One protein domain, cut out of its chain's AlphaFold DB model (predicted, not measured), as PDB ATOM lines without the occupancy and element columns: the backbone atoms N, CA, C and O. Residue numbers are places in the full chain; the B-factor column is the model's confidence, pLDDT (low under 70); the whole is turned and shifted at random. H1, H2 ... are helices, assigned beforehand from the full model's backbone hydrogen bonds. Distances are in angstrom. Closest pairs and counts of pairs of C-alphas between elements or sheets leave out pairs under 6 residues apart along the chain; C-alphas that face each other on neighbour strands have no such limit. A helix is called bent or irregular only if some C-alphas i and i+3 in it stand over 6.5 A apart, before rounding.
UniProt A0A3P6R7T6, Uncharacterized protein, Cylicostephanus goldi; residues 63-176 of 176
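What this domain is: This is residues 63 to 176 of the 176 residues of an uncharacterized protein of Cylicostephanus goldi (UniProt A0A3P6R7T6). Helices H1, H2, H4 and H5 run side by side as a bundle, with short H3 and H6 at one end. The printed part has 114 residues, six named helices and no named strand: all helix. It is compact, spanning 40 by 30 by 23 A, radius of gyration of the C-alphas 13.9 A.

How they stand to each other: Start at H1, residues 63 to 84, irregular: C-alphas 79 and 82 are 9.6 A apart. H2, assigned as one helix by its hydrogen bonds, is bent, C-alphas 96 and 99 being 7.0 A apart, into H2a, residues 88 to 96, and H2b, 99 to 106. H1 touches H4, residues 132 to 143, with residues 70 to 78 alone, closest at C-alphas 74 and 136, 6.7 A. H2a touches H5, residues 149 to 165, closest at C-alphas 91 and 151, 5.4 A. Every O i to N i+4 pair is within hydrogen-bond range in H2a, H2b, H4 and H5, 14 of 18 in H1.

Where its parts are: Find H1 beginning at C-alpha 63, (8.431, -23.766, -24.019); H5 ends at C-alpha 165, (14.791, -26.567, -10.577).

The domain as a whole: The long link, residues 116 to 131, has pLDDT under 70 at 118 to 129.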
ATOM      1  N   MET A  63       8.355 -24.444 -25.325       93.75
ATOM      2  CA  MET A  63       8.431 -23.766 -24.019       93.75
ATOM      3  C   MET A  63       7.258 -22.796 -23.821       93.75
ATOM      4  O   MET A  63       6.629 -22.804 -22.764       93.75
ATOM      5  N   GLU A  64       6.879 -22.066 -24.875       92.94
ATOM      6  CA  GLU A  64       5.694 -21.199 -24.904       92.94
ATOM      7  C   GLU A  64       4.413 -21.974 -24.575       92.94
ATOM      8  O   GLU A  64       3.617 -21.545 -23.740       92.94
ATOM      9  N   TRP A  65       4.236 -23.162 -25.163       95.19
ATOM     10  CA  TRP A  65       3.082 -24.001 -24.864       95.19
ATOM     11  C   TRP A  65       3.054 -24.435 -23.394       95.19
ATOM     12  O   TRP A  65       1.995 -24.427 -22.773       95.19
ATOM     13  N   ARG A  66       4.212 -24.766 -22.805       95.25
ATOM     14  CA  ARG A  66       4.304 -25.133 -21.379       95.25
ATOM     15  C   ARG A  66       3.970 -23.955 -20.469       95.25
ATOM     16  O   ARG A  66       3.246 -24.146 -19.495       95.25
ATOM     17  N   ARG A  67       4.441 -22.747 -20.802       94.44
ATOM     18  CA  ARG A  67       4.067 -21.509 -20.099       94.44
ATOM     19  C   ARG A  67       2.560 -21.275 -20.187       94.44
ATOM     20  O   ARG A  67       1.917 -21.064 -19.161       94.44
ATOM     21  N   LYS A  68       1.985 -21.402 -21.386       94.44
ATOM     22  CA  LYS A  68       0.541 -21.268 -21.620       94.44
ATOM     23  C   LYS A  68      -0.264 -22.294 -20.821       94.44
ATOM     24  O   LYS A  68      -1.247 -21.926 -20.189       94.44
ATOM     25  N   LEU A  69       0.158 -23.561 -20.817       95.44
ATOM     26  CA  LEU A  69      -0.471 -24.620 -20.025       95.44
ATOM     27  C   LEU A  69      -0.437 -24.285 -18.531       95.44
ATOM     28  O   LEU A  69      -1.440 -24.469 -17.845       95.44
ATOM     29  N   PHE A  70       0.698 -23.797 -18.029       95.44
ATOM     30  CA  PHE A  70       0.818 -23.430 -16.626       95.44
ATOM     31  C   PHE A  70      -0.121 -22.264 -16.280       95.44
ATOM     32  O   PHE A  70      -0.933 -22.414 -15.369       95.44
ATOM     33  N   SER A  71      -0.107 -21.168 -17.053       93.50
ATOM     34  CA  SER A  71      -1.037 -20.042 -16.838       93.50
ATOM     35  C   SER A  71      -2.495 -20.490 -16.895       93.50
ATOM     36  O   SER A  71      -3.259 -20.180 -15.990       93.50
ATOM     37  N   PHE A  72      -2.867 -21.298 -17.893       93.12
ATOM     38  CA  PHE A  72      -4.223 -21.827 -18.038       93.12
ATOM     39  C   PHE A  72      -4.681 -22.597 -16.795       93.12
ATOM     40  O   PHE A  72      -5.801 -22.411 -16.329       93.12
ATOM     41  N   VAL A  73      -3.826 -23.453 -16.228       92.62
ATOM     42  CA  VAL A  73      -4.172 -24.194 -15.010       92.62
ATOM     43  C   VAL A  73      -4.375 -23.241 -13.830       92.62
ATOM     44  O   VAL A  73      -5.361 -23.392 -13.108       92.62
ATOM     45  N   LEU A  74      -3.497 -22.250 -13.650       91.88
ATOM     46  CA  LEU A  74      -3.626 -21.252 -12.580       91.88
ATOM     47  C   LEU A  74      -4.903 -20.415 -12.734       91.88
ATOM     48  O   LEU A  74      -5.654 -20.285 -11.772       91.88
ATOM     49  N   GLU A  75      -5.217 -19.960 -13.949       91.00
ATOM     50  CA  GLU A  75      -6.450 -19.224 -14.266       91.00
ATOM     51  C   GLU A  75      -7.702 -20.030 -13.906       91.00
ATOM     52  O   GLU A  75      -8.664 -19.487 -13.362       91.00
ATOM     53  N   LYS A  76      -7.709 -21.345 -14.160       89.56
ATOM     54  CA  LYS A  76      -8.838 -22.207 -13.776       89.56
ATOM     55  C   LYS A  76      -8.956 -22.357 -12.259       89.56
ATOM     56  O   LYS A  76     -10.078 -22.452 -11.767       89.56
ATOM     57  N   PHE A  77      -7.851 -22.363 -11.513       87.44
ATOM     58  CA  PHE A  77      -7.896 -22.361 -10.046       87.44
ATOM     59  C   PHE A  77      -8.367 -21.017  -9.480       87.44
ATOM     60  O   PHE A  77      -9.170 -21.010  -8.549       87.44
ATOM     61  N   GLU A  78      -7.928 -19.902 -10.063       86.31
ATOM     62  CA  GLU A  78      -8.340 -18.544  -9.685       86.31
ATOM     63  C   GLU A  78      -9.830 -18.303  -9.974       86.31
ATOM     64  O   GLU A  78     -10.566 -17.816  -9.117       86.31
ATOM     65  N   ALA A  79     -10.303 -18.684 -11.166       81.88
ATOM     66  CA  ALA A  79     -11.682 -18.455 -11.599       81.88
ATOM     67  C   ALA A  79     -12.673 -19.521 -11.099       81.88
ATOM     68  O   ALA A  79     -13.861 -19.247 -10.925       81.88
ATOM     69  N   GLY A  80     -12.213 -20.759 -10.915       65.75
ATOM     70  CA  GLY A  80     -13.066 -21.936 -10.739       65.75
ATOM     71  C   GLY A  80     -13.642 -22.148  -9.338       65.75
ATOM     72  O   GLY A  80     -14.497 -23.027  -9.170       65.75
ATOM     73  N   GLY A  81     -13.194 -21.374  -8.344       64.12
ATOM     74  CA  GLY A  81     -13.683 -21.436  -6.965       64.12
ATOM     75  C   GLY A  81     -13.804 -22.867  -6.414       64.12
ATOM     76  O   GLY A  81     -13.005 -23.754  -6.712       64.12
ATOM     77  N   SER A  82     -14.850 -23.122  -5.623       58.06
ATOM     78  CA  SER A  82     -15.069 -24.374  -4.878       58.06
ATOM     79  C   SER A  82     -15.181 -25.655  -5.725       58.06
ATOM     80  O   SER A  82     -15.060 -26.749  -5.167       58.06
ATOM     81  N   THR A  83     -15.445 -25.551  -7.034       67.81
ATOM     82  CA  THR A  83     -15.691 -26.708  -7.915       67.81
ATOM     83  C   THR A  83     -14.386 -27.289  -8.456       67.81
ATOM     84  O   THR A  83     -14.152 -28.487  -8.319       67.81
ATOM     85  N   VAL A  84     -13.498 -26.445  -8.992       70.56
ATOM     86  CA  VAL A  84     -12.192 -26.867  -9.544       70.56
ATOM     87  C   VAL A  84     -11.275 -27.420  -8.449       70.56
ATOM     88  O   VAL A  84     -10.606 -28.434  -8.619       70.56
ATOM     89  N   ILE A  85     -11.342 -26.810  -7.269       67.81
ATOM     90  CA  ILE A  85     -10.629 -27.167  -6.035       67.81
ATOM     91  C   ILE A  85     -10.911 -28.615  -5.554       67.81
ATOM     92  O   ILE A  85     -10.143 -29.191  -4.769       67.81
ATOM     93  N   LYS A  86     -11.994 -29.237  -6.040       69.50
ATOM     94  CA  LYS A  86     -12.395 -30.620  -5.723       69.50
ATOM     95  C   LYS A  86     -12.466 -31.533  -6.948       69.50
ATOM     96  O   LYS A  86     -12.812 -32.707  -6.806       69.50
ATOM     97  N   ASP A  87     -12.153 -31.020  -8.130       83.25
ATOM     98  CA  ASP A  87     -12.307 -31.759  -9.371       83.25
ATOM     99  C   ASP A  87     -11.083 -32.651  -9.633       83.25
ATOM    100  O   ASP A  87      -9.943 -32.199  -9.776       83.25
ATOM    101  N   LEU A  88     -11.339 -33.958  -9.715       87.81
ATOM    102  CA  LEU A  88     -10.328 -34.968 -10.014       87.81
ATOM    103  C   LEU A  88      -9.665 -34.746 -11.378       87.81
ATOM    104  O   LEU A  88      -8.533 -35.192 -11.560       87.81
ATOM    105  N   LEU A  89     -10.318 -34.057 -12.317       91.25
ATOM    106  CA  LEU A  89      -9.749 -33.729 -13.620       91.25
ATOM    107  C   LEU A  89      -8.470 -32.911 -13.488       91.25
ATOM    108  O   LEU A  89      -7.457 -33.263 -14.089       91.25
ATOM    109  N   TYR A  90      -8.474 -31.885 -12.641       90.81
ATOM    110  CA  TYR A  90      -7.309 -31.023 -12.453       90.81
ATOM    111  C   TYR A  90      -6.171 -31.744 -11.736       90.81
ATOM    112  O   TYR A  90      -5.008 -31.522 -12.066       90.81
ATOM    113  N   VAL A  91      -6.482 -32.714 -10.867       93.12
ATOM    114  CA  VAL A  91      -5.467 -33.641 -10.340       93.12
ATOM    115  C   VAL A  91      -4.802 -34.409 -11.486       93.12
ATOM    116  O   VAL A  91      -3.579 -34.544 -11.510       93.12
ATOM    117  N   LYS A  92      -5.577 -34.901 -12.465       94.06
ATOM    118  CA  LYS A  92      -5.030 -35.629 -13.622       94.06
ATOM    119  C   LYS A  92      -4.253 -34.724 -14.570       94.06
ATOM    120  O   LYS A  92      -3.189 -35.142 -15.015       94.06
ATOM    121  N   ILE A  93      -4.711 -33.501 -14.821       94.62
ATOM    122  CA  ILE A  93      -3.977 -32.511 -15.626       94.62
ATOM    123  C   ILE A  93      -2.608 -32.227 -15.003       94.62
ATOM    124  O   ILE A  93      -1.591 -32.297 -15.696       94.62
ATOM    125  N   LEU A  94      -2.569 -31.981 -13.690       95.12
ATOM    126  CA  LEU A  94      -1.324 -31.753 -12.959       95.12
ATOM    127  C   LEU A  94      -0.386 -32.963 -13.058       95.12
ATOM    128  O   LEU A  94       0.772 -32.811 -13.443       95.12
ATOM    129  N   GLN A  95      -0.891 -34.164 -12.762       94.69
ATOM    130  CA  GLN A  95      -0.081 -35.382 -12.662       94.69
ATOM    131  C   GLN A  95       0.400 -35.936 -14.006       94.69
ATOM    132  O   GLN A  95       1.508 -36.460 -14.076       94.69
ATOM    133  N   TYR A  96      -0.426 -35.874 -15.052       95.50
ATOM    134  CA  TYR A  96      -0.128 -36.514 -16.337       95.50
ATOM    135  C   TYR A  96       0.442 -35.564 -17.380       95.50
ATOM    136  O   TYR A  96       1.067 -36.036 -18.326       95.50
ATOM    137  N   VAL A  97       0.231 -34.252 -17.234       95.81
ATOM    138  CA  VAL A  97       0.623 -33.289 -18.268       95.81
ATOM    139  C   VAL A  97       1.483 -32.175 -17.705       95.81
ATOM    140  O   VAL A  97       2.638 -32.087 -18.110       95.81
ATOM    141  N   LEU A  98       0.983 -31.355 -16.774       96.56
ATOM    142  CA  LEU A  98       1.718 -30.159 -16.351       96.56
ATOM    143  C   LEU A  98       3.050 -30.514 -15.681       96.56
ATOM    144  O   LEU A  98       4.098 -30.093 -16.166       96.56
ATOM    145  N   ILE A  99       3.031 -31.314 -14.610       96.81
ATOM    146  CA  ILE A  99       4.249 -31.655 -13.860       96.81
ATOM    147  C   ILE A  99       5.251 -32.411 -14.747       96.81
ATOM    148  O   ILE A  99       6.399 -31.970 -14.811       96.81
ATOM    149  N   PRO A 100       4.869 -33.471 -15.493       96.94
ATOM    150  CA  PRO A 100       5.809 -34.156 -16.383       96.94
ATOM    151  C   PRO A 100       6.358 -33.262 -17.502       96.94
ATOM    152  O   PRO A 100       7.542 -33.350 -17.821       96.94
ATOM    153  N   SER A 101       5.534 -32.378 -18.080       96.38
ATOM    154  CA  SER A 101       5.976 -31.466 -19.147       96.38
ATOM    155  C   SER A 101       6.976 -30.437 -18.636       96.38
ATOM    156  O   SER A 101       7.974 -30.178 -19.310       96.38
ATOM    157  N   LEU A 102       6.721 -29.865 -17.456       96.25
ATOM    158  CA  LEU A 102       7.637 -28.929 -16.809       96.25
ATOM    159  C   LEU A 102       8.917 -29.630 -16.374       96.25
ATOM    160  O   LEU A 102       9.996 -29.130 -16.662       96.25
ATOM    161  N   GLN A 103       8.821 -30.810 -15.758       96.25
ATOM    162  CA  GLN A 103       9.997 -31.573 -15.353       96.25
ATOM    163  C   GLN A 103      10.888 -31.891 -16.555       96.25
ATOM    164  O   GLN A 103      12.092 -31.644 -16.509       96.25
ATOM    165  N   TRP A 104      10.299 -32.393 -17.645       96.19
ATOM    166  CA  TRP A 104      11.050 -32.713 -18.854       96.19
ATOM    167  C   TRP A 104      11.793 -31.489 -19.401       96.19
ATOM    168  O   TRP A 104      12.956 -31.613 -19.793       96.19
ATOM    169  N   ALA A 105      11.146 -30.318 -19.386       95.31
ATOM    170  CA  ALA A 105      11.739 -29.067 -19.841       95.31
ATOM    171  C   ALA A 105      12.823 -28.539 -18.894       95.31
ATOM    172  O   ALA A 105      13.913 -28.211 -19.348       95.31
ATOM    173  N   PHE A 106      12.566 -28.501 -17.589       94.56
ATOM    174  CA  PHE A 106      13.501 -27.988 -16.583       94.56
ATOM    175  C   PHE A 106      14.788 -28.812 -16.478       94.56
ATOM    176  O   PHE A 106      15.835 -28.293 -16.105       94.56
ATOM    177  N   GLU A 107      14.737 -30.096 -16.827       94.12
ATOM    178  CA  GLU A 107      15.928 -30.944 -16.920       94.12
ATOM    179  C   GLU A 107      16.806 -30.643 -18.148       94.12
ATOM    180  O   GLU A 107      17.937 -31.125 -18.209       94.12
ATOM    181  N   ARG A 108      16.292 -29.917 -19.151       93.31
ATOM    182  CA  ARG A 108      16.909 -29.800 -20.488       93.31
ATOM    183  C   ARG A 108      17.140 -28.364 -20.955       93.31
ATOM    184  O   ARG A 108      18.024 -28.146 -21.777       93.31
ATOM    185  N   TYR A 109      16.364 -27.412 -20.454       92.44
ATOM    186  CA  TYR A 109      16.331 -26.028 -20.920       92.44
ATOM    187  C   TYR A 109      16.326 -25.052 -19.744       92.44
ATOM    188  O   TYR A 109      16.165 -25.450 -18.588       92.44
ATOM    189  N   ASN A 110      16.485 -23.761 -20.041       88.69
ATOM    190  CA  ASN A 110      16.412 -22.733 -19.015       88.69
ATOM    191  C   ASN A 110      14.972 -22.596 -18.486       88.69
ATOM    192  O   ASN A 110      14.022 -22.423 -19.249       88.69
ATOM    193  N   VAL A 111      14.824 -22.647 -17.162       89.62
ATOM    194  CA  VAL A 111      13.548 -22.486 -16.450       89.62
ATOM    195  C   VAL A 111      12.914 -21.113 -16.696       89.62
ATOM    196  O   VAL A 111      11.687 -21.016 -16.764       89.62
ATOM    197  N   ASP A 112      13.736 -20.081 -16.906       87.88
ATOM    198  CA  ASP A 112      13.290 -18.696 -17.103       87.88
ATOM    199  C   ASP A 112      12.503 -18.514 -18.414       87.88
ATOM    200  O   ASP A 112      11.678 -17.613 -18.522       87.88
ATOM    201  N   GLU A 113      12.680 -19.395 -19.407       87.25
ATOM    202  CA  GLU A 113      11.881 -19.364 -20.643       87.25
ATOM    203  C   GLU A 113      10.403 -19.700 -20.396       87.25
ATOM    204  O   GLU A 113       9.527 -19.287 -21.156       87.25
ATOM    205  N   ILE A 114      10.113 -20.455 -19.330       87.56
ATOM    206  CA  ILE A 114       8.743 -20.794 -18.928       87.56
ATOM    207  C   ILE A 114       8.272 -19.826 -17.850       87.56
ATOM    208  O   ILE A 114       7.202 -19.237 -17.984       87.56
ATOM    209  N   LEU A 115       9.059 -19.660 -16.787       86.62
ATOM    210  CA  LEU A 115       8.665 -18.896 -15.602       86.62
ATOM    211  C   LEU A 115       8.754 -17.380 -15.811       86.62
ATOM    212  O   LEU A 115       8.048 -16.635 -15.145       86.62
ATOM    213  N   GLY A 116       9.519 -16.919 -16.800       81.31
ATOM    214  CA  GLY A 116       9.847 -15.508 -16.993       81.31
ATOM    215  C   GLY A 116      11.195 -15.164 -16.367       81.31
ATOM    216  O   GLY A 116      11.790 -15.963 -15.646       81.31
ATOM    217  N   VAL A 117      11.702 -13.970 -16.664       72.88
ATOM    218  CA  VAL A 117      12.921 -13.458 -16.029       72.88
ATOM    219  C   VAL A 117      12.539 -12.850 -14.687       72.88
ATOM    220  O   VAL A 117      11.597 -12.062 -14.619       72.88
ATOM    221  N   LEU A 118      13.286 -13.187 -13.634       66.31
ATOM    222  CA  LEU A 118      13.140 -12.532 -12.337       66.31
ATOM    223  C   LEU A 118      13.424 -11.040 -12.488       66.31
ATOM    224  O   LEU A 118      14.536 -10.652 -12.854       66.31
ATOM    225  N   GLN A 119      12.416 -10.217 -12.217       59.88
ATOM    226  CA  GLN A 119      12.600  -8.776 -12.116       59.88
ATOM    227  C   GLN A 119      13.125  -8.434 -10.720       59.88
ATOM    228  O   GLN A 119      12.911  -9.179  -9.764       59.88
ATOM    229  N   ASN A 120      13.866  -7.331 -10.596       59.22
ATOM    230  CA  ASN A 120      14.343  -6.898  -9.287       59.22
ATOM    231  C   ASN A 120      13.137  -6.629  -8.369       59.22
ATOM    232  O   ASN A 120      12.167  -6.030  -8.835       59.22
ATOM    233  N   PRO A 121      13.211  -6.941  -7.060       56.31
ATOM    234  CA  PRO A 121      12.106  -6.706  -6.123       56.31
ATOM    235  C   PRO A 121      11.626  -5.246  -6.060       56.31
ATOM    236  O   PRO A 121      10.508  -4.982  -5.641       56.31
ATOM    237  N   GLN A 122      12.473  -4.287  -6.456       56.41
ATOM    238  CA  GLN A 122      12.129  -2.859  -6.507       56.41
ATOM    239  C   GLN A 122      11.358  -2.450  -7.770       56.41
ATOM    240  O   GLN A 122      10.683  -1.425  -7.753       56.41
ATOM    241  N   ASP A 123      11.459  -3.243  -8.837       56.94
ATOM    242  CA  ASP A 123      10.823  -2.995 -10.136       56.94
ATOM    243  C   ASP A 123       9.567  -3.866 -10.332       56.94
ATOM    244  O   ASP A 123       8.836  -3.698 -11.309       56.94
ATOM    245  N   GLN A 124       9.306  -4.801  -9.412       54.72
ATOM    246  CA  GLN A 124       8.209  -5.754  -9.507       54.72
ATOM    247  C   GLN A 124       6.904  -5.121  -8.980       54.72
ATOM    248  O   GLN A 124       6.855  -4.690  -7.824       54.72
ATOM    249  N   PRO A 125       5.828  -5.049  -9.787       56.22
ATOM    250  CA  PRO A 125       4.506  -4.687  -9.280       56.22
ATOM    251  C   PRO A 125       4.097  -5.667  -8.169       56.22
ATOM    252  O   PRO A 125       4.356  -6.861  -8.296       56.22
ATOM    253  N   GLU A 126       3.409  -5.199  -7.118       54.06
ATOM    254  CA  GLU A 126       2.968  -6.041  -5.982       54.06
ATOM    255  C   GLU A 126       2.152  -7.284  -6.400       54.06
ATOM    256  O   GLU A 126       2.045  -8.235  -5.630       54.06
ATOM    257  N   MET A 127       1.608  -7.300  -7.623       55.38
ATOM    258  CA  MET A 127       1.036  -8.477  -8.274       55.38
ATOM    259  C   MET A 127       1.322  -8.429  -9.779       55.38
ATOM    260  O   MET A 127       0.543  -7.850 -10.536       55.38
ATOM    261  N   ASP A 128       2.432  -9.019 -10.223       65.81
ATOM    262  CA  ASP A 128       2.671  -9.251 -11.650       65.81
ATOM    263  C   ASP A 128       1.834 -10.464 -12.121       65.81
ATOM    264  O   ASP A 128       2.068 -11.583 -11.650       65.81
ATOM    265  N   PRO A 129       0.853 -10.294 -13.033       65.75
ATOM    266  CA  PRO A 129       0.060 -11.405 -13.568       65.75
ATOM    267  C   PRO A 129       0.904 -12.464 -14.297       65.75
ATOM    268  O   PRO A 129       0.453 -13.604 -14.463       65.75
ATOM    269  N   ASP A 130       2.111 -12.091 -14.729       73.81
ATOM    270  CA  ASP A 130       3.058 -12.965 -15.414       73.81
ATOM    271  C   ASP A 130       3.940 -13.796 -14.464       73.81
ATOM    272  O   ASP A 130       4.603 -14.732 -14.928       73.81
ATOM    273  N   ASP A 131       3.919 -13.525 -13.152       85.06
ATOM    274  CA  ASP A 131       4.640 -14.323 -12.154       85.06
ATOM    275  C   ASP A 131       3.837 -15.576 -11.768       85.06
ATOM    276  O   ASP A 131       3.022 -15.613 -10.838       85.06
ATOM    277  N   LEU A 132       4.087 -16.648 -12.518       88.69
ATOM    278  CA  LEU A 132       3.431 -17.942 -12.334       88.69
ATOM    279  C   LEU A 132       3.729 -18.577 -10.967       88.69
ATOM    280  O   LEU A 132       2.900 -19.325 -10.442       88.69
ATOM    281  N   VAL A 133       4.905 -18.312 -10.389       88.44
ATOM    282  CA  VAL A 133       5.316 -18.907  -9.109       88.44
ATOM    283  C   VAL A 133       4.598 -18.212  -7.960       88.44
ATOM    284  O   VAL A 133       4.041 -18.892  -7.092       88.44
ATOM    285  N   TYR A 134       4.529 -16.882  -7.996       85.88
ATOM    286  CA  TYR A 134       3.753 -16.098  -7.042       85.88
ATOM    287  C   TYR A 134       2.262 -16.454  -7.095       85.88
ATOM    288  O   TYR A 134       1.661 -16.753  -6.060       85.88
ATOM    289  N   ARG A 135       1.669 -16.521  -8.296       88.50
ATOM    290  CA  ARG A 135       0.259 -16.912  -8.481       88.50
ATOM    291  C   ARG A 135      -0.040 -18.290  -7.899       88.50
ATOM    292  O   ARG A 135      -1.021 -18.458  -7.172       88.50
ATOM    293  N   LEU A 136       0.832 -19.269  -8.148       90.50
ATOM    294  CA  LEU A 136       0.710 -20.600  -7.553       90.50
ATOM    295  C   LEU A 136       0.746 -20.544  -6.016       90.50
ATOM    296  O   LEU A 136      -0.087 -21.178  -5.367       90.50
ATOM    297  N   ALA A 137       1.690 -19.801  -5.432       88.56
ATOM    298  CA  ALA A 137       1.799 -19.658  -3.982       88.56
ATOM    299  C   ALA A 137       0.537 -19.023  -3.379       88.56
ATOM    300  O   ALA A 137       0.003 -19.531  -2.393       88.56
ATOM    301  N   HIS A 138       0.018 -17.976  -4.020       87.69
ATOM    302  CA  HIS A 138      -1.206 -17.292  -3.617       87.69
ATOM    303  C   HIS A 138      -2.437 -18.216  -3.667       87.69
ATOM    304  O   HIS A 138      -3.213 -18.263  -2.711       87.69
ATOM    305  N   ILE A 139      -2.593 -19.016  -4.731       87.88
ATOM    306  CA  ILE A 139      -3.666 -20.023  -4.836       87.88
ATOM    307  C   ILE A 139      -3.589 -21.030  -3.683       87.88
ATOM    308  O   ILE A 139      -4.611 -21.356  -3.072       87.88
ATOM    309  N   ILE A 140      -2.385 -21.533  -3.387       87.50
ATOM    310  CA  ILE A 140      -2.186 -22.497  -2.304       87.50
ATOM    311  C   ILE A 140      -2.563 -21.857  -0.969       87.50
ATOM    312  O   ILE A 140      -3.320 -22.471  -0.226       87.50
ATOM    313  N   ASP A 141      -2.101 -20.643  -0.671       86.31
ATOM    314  CA  ASP A 141      -2.356 -19.989   0.617       86.31
ATOM    315  C   ASP A 141      -3.851 -19.719   0.854       86.31
ATOM    316  O   ASP A 141      -4.406 -20.106   1.886       86.31
ATOM    317  N   GLN A 142      -4.547 -19.165  -0.143       83.06
ATOM    318  CA  GLN A 142      -5.965 -18.817  -0.015       83.06
ATOM    319  C   GLN A 142      -6.892 -20.032   0.067       83.06
ATOM    320  O   GLN A 142      -7.913 -19.998   0.756       83.06
ATOM    321  N   SER A 143      -6.575 -21.103  -0.663       78.81
ATOM    322  CA  SER A 143      -7.519 -22.202  -0.890       78.81
ATOM    323  C   SER A 143      -7.135 -23.513  -0.203       78.81
ATOM    324  O   SER A 143      -7.879 -24.492  -0.296       78.81
ATOM    325  N   ARG A 144      -6.023 -23.554   0.546       77.19
ATOM    326  CA  ARG A 144      -5.519 -24.783   1.184       77.19
ATOM    327  C   ARG A 144      -6.569 -25.541   1.989       77.19
ATOM    328  O   ARG A 144      -6.634 -26.761   1.900       77.19
ATOM    329  N   GLN A 145      -7.369 -24.839   2.792       76.94
ATOM    330  CA  GLN A 145      -8.320 -25.475   3.713       76.94
ATOM    331  C   GLN A 145      -9.577 -26.023   3.023       76.94
ATOM    332  O   GLN A 145     -10.304 -26.815   3.617       76.94
ATOM    333  N   VAL A 146      -9.845 -25.607   1.782       81.19
ATOM    334  CA  VAL A 146     -11.040 -26.007   1.020       81.19
ATOM    335  C   VAL A 146     -10.730 -26.996  -0.110       81.19
ATOM    336  O   VAL A 146     -11.655 -27.641  -0.619       81.19
ATOM    337  N   MET A 147      -9.451 -27.132  -0.485       84.25
ATOM    338  CA  MET A 147      -8.947 -28.078  -1.485       84.25
ATOM    339  C   MET A 147      -9.100 -29.533  -1.063       84.25
ATOM    340  O   MET A 147      -8.924 -29.897   0.094       84.25
ATOM    341  N   SER A 148      -9.414 -30.382  -2.043       88.50
ATOM    342  CA  SER A 148      -9.326 -31.831  -1.857       88.50
ATOM    343  C   SER A 148      -7.869 -32.263  -1.675       88.50
ATOM    344  O   SER A 148      -6.975 -31.718  -2.326       88.50
ATOM    345  N   ASP A 149      -7.631 -33.298  -0.865       88.69
ATOM    346  CA  ASP A 149      -6.280 -33.822  -0.610       88.69
ATOM    347  C   ASP A 149      -5.517 -34.138  -1.905       88.69
ATOM    348  O   ASP A 149      -4.321 -33.878  -2.011       88.69
ATOM    349  N   GLY A 150      -6.212 -34.648  -2.929       90.31
ATOM    350  CA  GLY A 150      -5.609 -34.947  -4.229       90.31
ATOM    351  C   GLY A 150      -5.052 -33.712  -4.942       90.31
ATOM    352  O   GLY A 150      -3.961 -33.781  -5.510       90.31
ATOM    353  N   ILE A 151      -5.766 -32.585  -4.886       91.31
ATOM    354  CA  ILE A 151      -5.305 -31.306  -5.443       91.31
ATOM    355  C   ILE A 151      -4.146 -30.763  -4.611       91.31
ATOM    356  O   ILE A 151      -3.119 -30.408  -5.179       91.31
ATOM    357  N   VAL A 152      -4.273 -30.768  -3.280       91.00
ATOM    358  CA  VAL A 152      -3.216 -30.300  -2.368       91.00
ATOM    359  C   VAL A 152      -1.905 -31.045  -2.624       91.00
ATOM    360  O   VAL A 152      -0.858 -30.424  -2.791       91.00
ATOM    361  N   ILE A 153      -1.958 -32.376  -2.718       93.56
ATOM    362  CA  ILE A 153      -0.783 -33.205  -3.011       93.56
ATOM    363  C   ILE A 153      -0.192 -32.848  -4.377       93.56
ATOM    364  O   ILE A 153       1.019 -32.661  -4.482       93.56
ATOM    365  N   ALA A 154      -1.017 -32.736  -5.421       93.81
ATOM    366  CA  ALA A 154      -0.538 -32.426  -6.767       93.81
ATOM    367  C   ALA A 154       0.099 -31.025  -6.854       93.81
ATOM    368  O   ALA A 154       1.147 -30.864  -7.479       93.81
ATOM    369  N   LEU A 155      -0.474 -30.023  -6.181       93.50
ATOM    370  CA  LEU A 155       0.104 -28.681  -6.109       93.50
ATOM    371  C   LEU A 155       1.427 -28.679  -5.336       93.50
ATOM    372  O   LEU A 155       2.388 -28.080  -5.805       93.50
ATOM    373  N   TYR A 156       1.542 -29.414  -4.226       93.62
ATOM    374  CA  TYR A 156       2.827 -29.537  -3.527       93.62
ATOM    375  C   TYR A 156       3.884 -30.298  -4.329       93.62
ATOM    376  O   TYR A 156       5.071 -29.978  -4.231       93.62
ATOM    377  N   GLN A 157       3.493 -31.274  -5.151       95.56
ATOM    378  CA  GLN A 157       4.411 -31.916  -6.095       95.56
ATOM    379  C   GLN A 157       4.935 -30.904  -7.122       95.56
ATOM    380  O   GLN A 157       6.137 -30.870  -7.386       95.56
ATOM    381  N   LEU A 158       4.062 -30.032  -7.636       95.50
ATOM    382  CA  LEU A 158       4.456 -28.928  -8.509       95.50
ATOM    383  C   LEU A 158       5.376 -27.926  -7.788       95.50
ATOM    384  O   LEU A 158       6.426 -27.578  -8.320       95.50
ATOM    385  N   SER A 159       5.055 -27.517  -6.558       93.31
ATOM    386  CA  SER A 159       5.920 -26.647  -5.751       93.31
ATOM    387  C   SER A 159       7.293 -27.274  -5.508       93.31
ATOM    388  O   SER A 159       8.311 -26.603  -5.624       93.31
ATOM    389  N   THR A 160       7.341 -28.578  -5.225       94.00
ATOM    390  CA  THR A 160       8.600 -29.315  -5.037       94.00
ATOM    391  C   THR A 160       9.450 -29.296  -6.307       94.00
ATOM    392  O   THR A 160      10.667 -29.114  -6.236       94.00
ATOM    393  N   LEU A 161       8.818 -29.443  -7.476       94.88
ATOM    394  CA  LEU A 161       9.495 -29.322  -8.765       94.88
ATOM    395  C   LEU A 161      10.110 -27.923  -8.932       94.88
ATOM    396  O   LEU A 161      11.284 -27.811  -9.280       94.88
ATOM    397  N   LEU A 162       9.350 -26.868  -8.630       92.56
ATOM    398  CA  LEU A 162       9.833 -25.486  -8.714       92.56
ATOM    399  C   LEU A 162      10.987 -25.220  -7.744       92.56
ATOM    400  O   LEU A 162      12.001 -24.673  -8.154       92.56
ATOM    401  N   VAL A 163      10.902 -25.676  -6.493       90.94
ATOM    402  CA  VAL A 163      12.002 -25.543  -5.519       90.94
ATOM    403  C   VAL A 163      13.274 -26.232  -6.017       90.94
ATOM    404  O   VAL A 163      14.370 -25.699  -5.851       90.94
ATOM    405  N   LYS A 164      13.144 -27.407  -6.643       91.94
ATOM    406  CA  LYS A 164      14.284 -28.189  -7.131       91.94
ATOM    407  C   LYS A 164      14.987 -27.541  -8.325       91.94
ATOM    408  O   LYS A 164      16.214 -27.552  -8.369       91.94
ATOM    409  N   TYR A 165      14.232 -27.034  -9.299       89.25
ATOM    410  CA  TYR A 165      14.791 -26.567 -10.577       89.25
ATOM    411  C   TYR A 165      14.854 -25.039 -10.709       89.25
ATOM    412  O   TYR A 165      15.697 -24.527 -11.437       89.25
ATOM    413  N   ALA A 166      14.015 -24.305  -9.981       86.12
ATOM    414  CA  ALA A 166      13.908 -22.850 -10.018       86.12
ATOM    415  C   ALA A 166      13.995 -22.225  -8.605       86.12
ATOM    416  O   ALA A 166      13.141 -21.422  -8.227       86.12
ATOM    417  N   PRO A 167      15.033 -22.531  -7.798       81.94
ATOM    418  CA  PRO A 167      15.115 -22.056  -6.416       81.94
ATOM    419  C   PRO A 167      15.152 -20.529  -6.310       81.94
ATOM    420  O   PRO A 167      14.642 -19.997  -5.331       81.94
ATOM    421  N   ARG A 168      15.702 -19.833  -7.315       77.50
ATOM    422  CA  ARG A 168      15.751 -18.361  -7.380       77.50
ATOM    423  C   ARG A 168      14.374 -17.712  -7.513       77.50
ATOM    424  O   ARG A 168      14.208 -16.583  -7.087       77.50
ATOM    425  N   HIS A 169      13.411 -18.428  -8.093       74.81
ATOM    426  CA  HIS A 169      12.025 -17.971  -8.215       74.81
ATOM    427  C   HIS A 169      11.216 -18.195  -6.939       74.81
ATOM    428  O   HIS A 169      10.171 -17.588  -6.754       74.81
ATOM    429  N   VAL A 170      11.687 -19.076  -6.053       71.12
ATOM    430  CA  VAL A 170      11.010 -19.394  -4.787       71.12
ATOM    431  C   VAL A 170      11.645 -18.658  -3.607       71.12
ATOM    432  O   VAL A 170      10.951 -18.256  -2.677       71.12
ATOM    433  N   HIS A 171      12.965 -18.484  -3.627       66.75
ATOM    434  CA  HIS A 171      13.704 -17.782  -2.588       66.75
ATOM    435  C   HIS A 171      13.979 -16.362  -3.063       66.75
ATOM    436  O   HIS A 171      14.808 -16.155  -3.950       66.75
ATOM    437  N   ASN A 172      13.331 -15.383  -2.432       53.84
ATOM    438  CA  ASN A 172      13.816 -14.013  -2.485       53.84
ATOM    439  C   ASN A 172      15.203 -14.020  -1.822       53.84
ATOM    440  O   ASN A 172      15.310 -14.207  -0.608       53.84
ATOM    441  N   ASN A 173      16.275 -13.928  -2.610       41.91
ATOM    442  CA  ASN A 173      17.641 -13.852  -2.095       41.91
ATOM    443  C   ASN A 173      17.886 -12.466  -1.469       41.91
ATOM    444  O   ASN A 173      18.707 -11.697  -1.951       41.91
ATOM    445  N   ASP A 174      17.209 -12.195  -0.354       40.97
ATOM    446  CA  ASP A 174      17.584 -11.200   0.655       40.97
ATOM    447  C   ASP A 174      18.116 -11.908   1.913       40.97
ATOM    448  O   ASP A 174      17.854 -11.529   3.052       40.97
ATOM    449  N   SER A 175      18.902 -12.970   1.722       35.66
ATOM    450  CA  SER A 175      19.841 -13.411   2.756       35.66
ATOM    451  C   SER A 175      21.128 -12.602   2.596       35.66
ATOM    452  O   SER A 175      22.079 -13.053   1.959       35.66
ATOM    453  N   LYS A 176      21.099 -11.368   3.107       32.62
ATOM    454  CA  LYS A 176      22.298 -10.586   3.424       32.62
ATOM    455  C   LYS A 176      22.862 -11.018   4.772       32.62
ATOM    456  O   LYS A 176      22.047 -11.264   5.686       32.62
TER     457      LYS A 176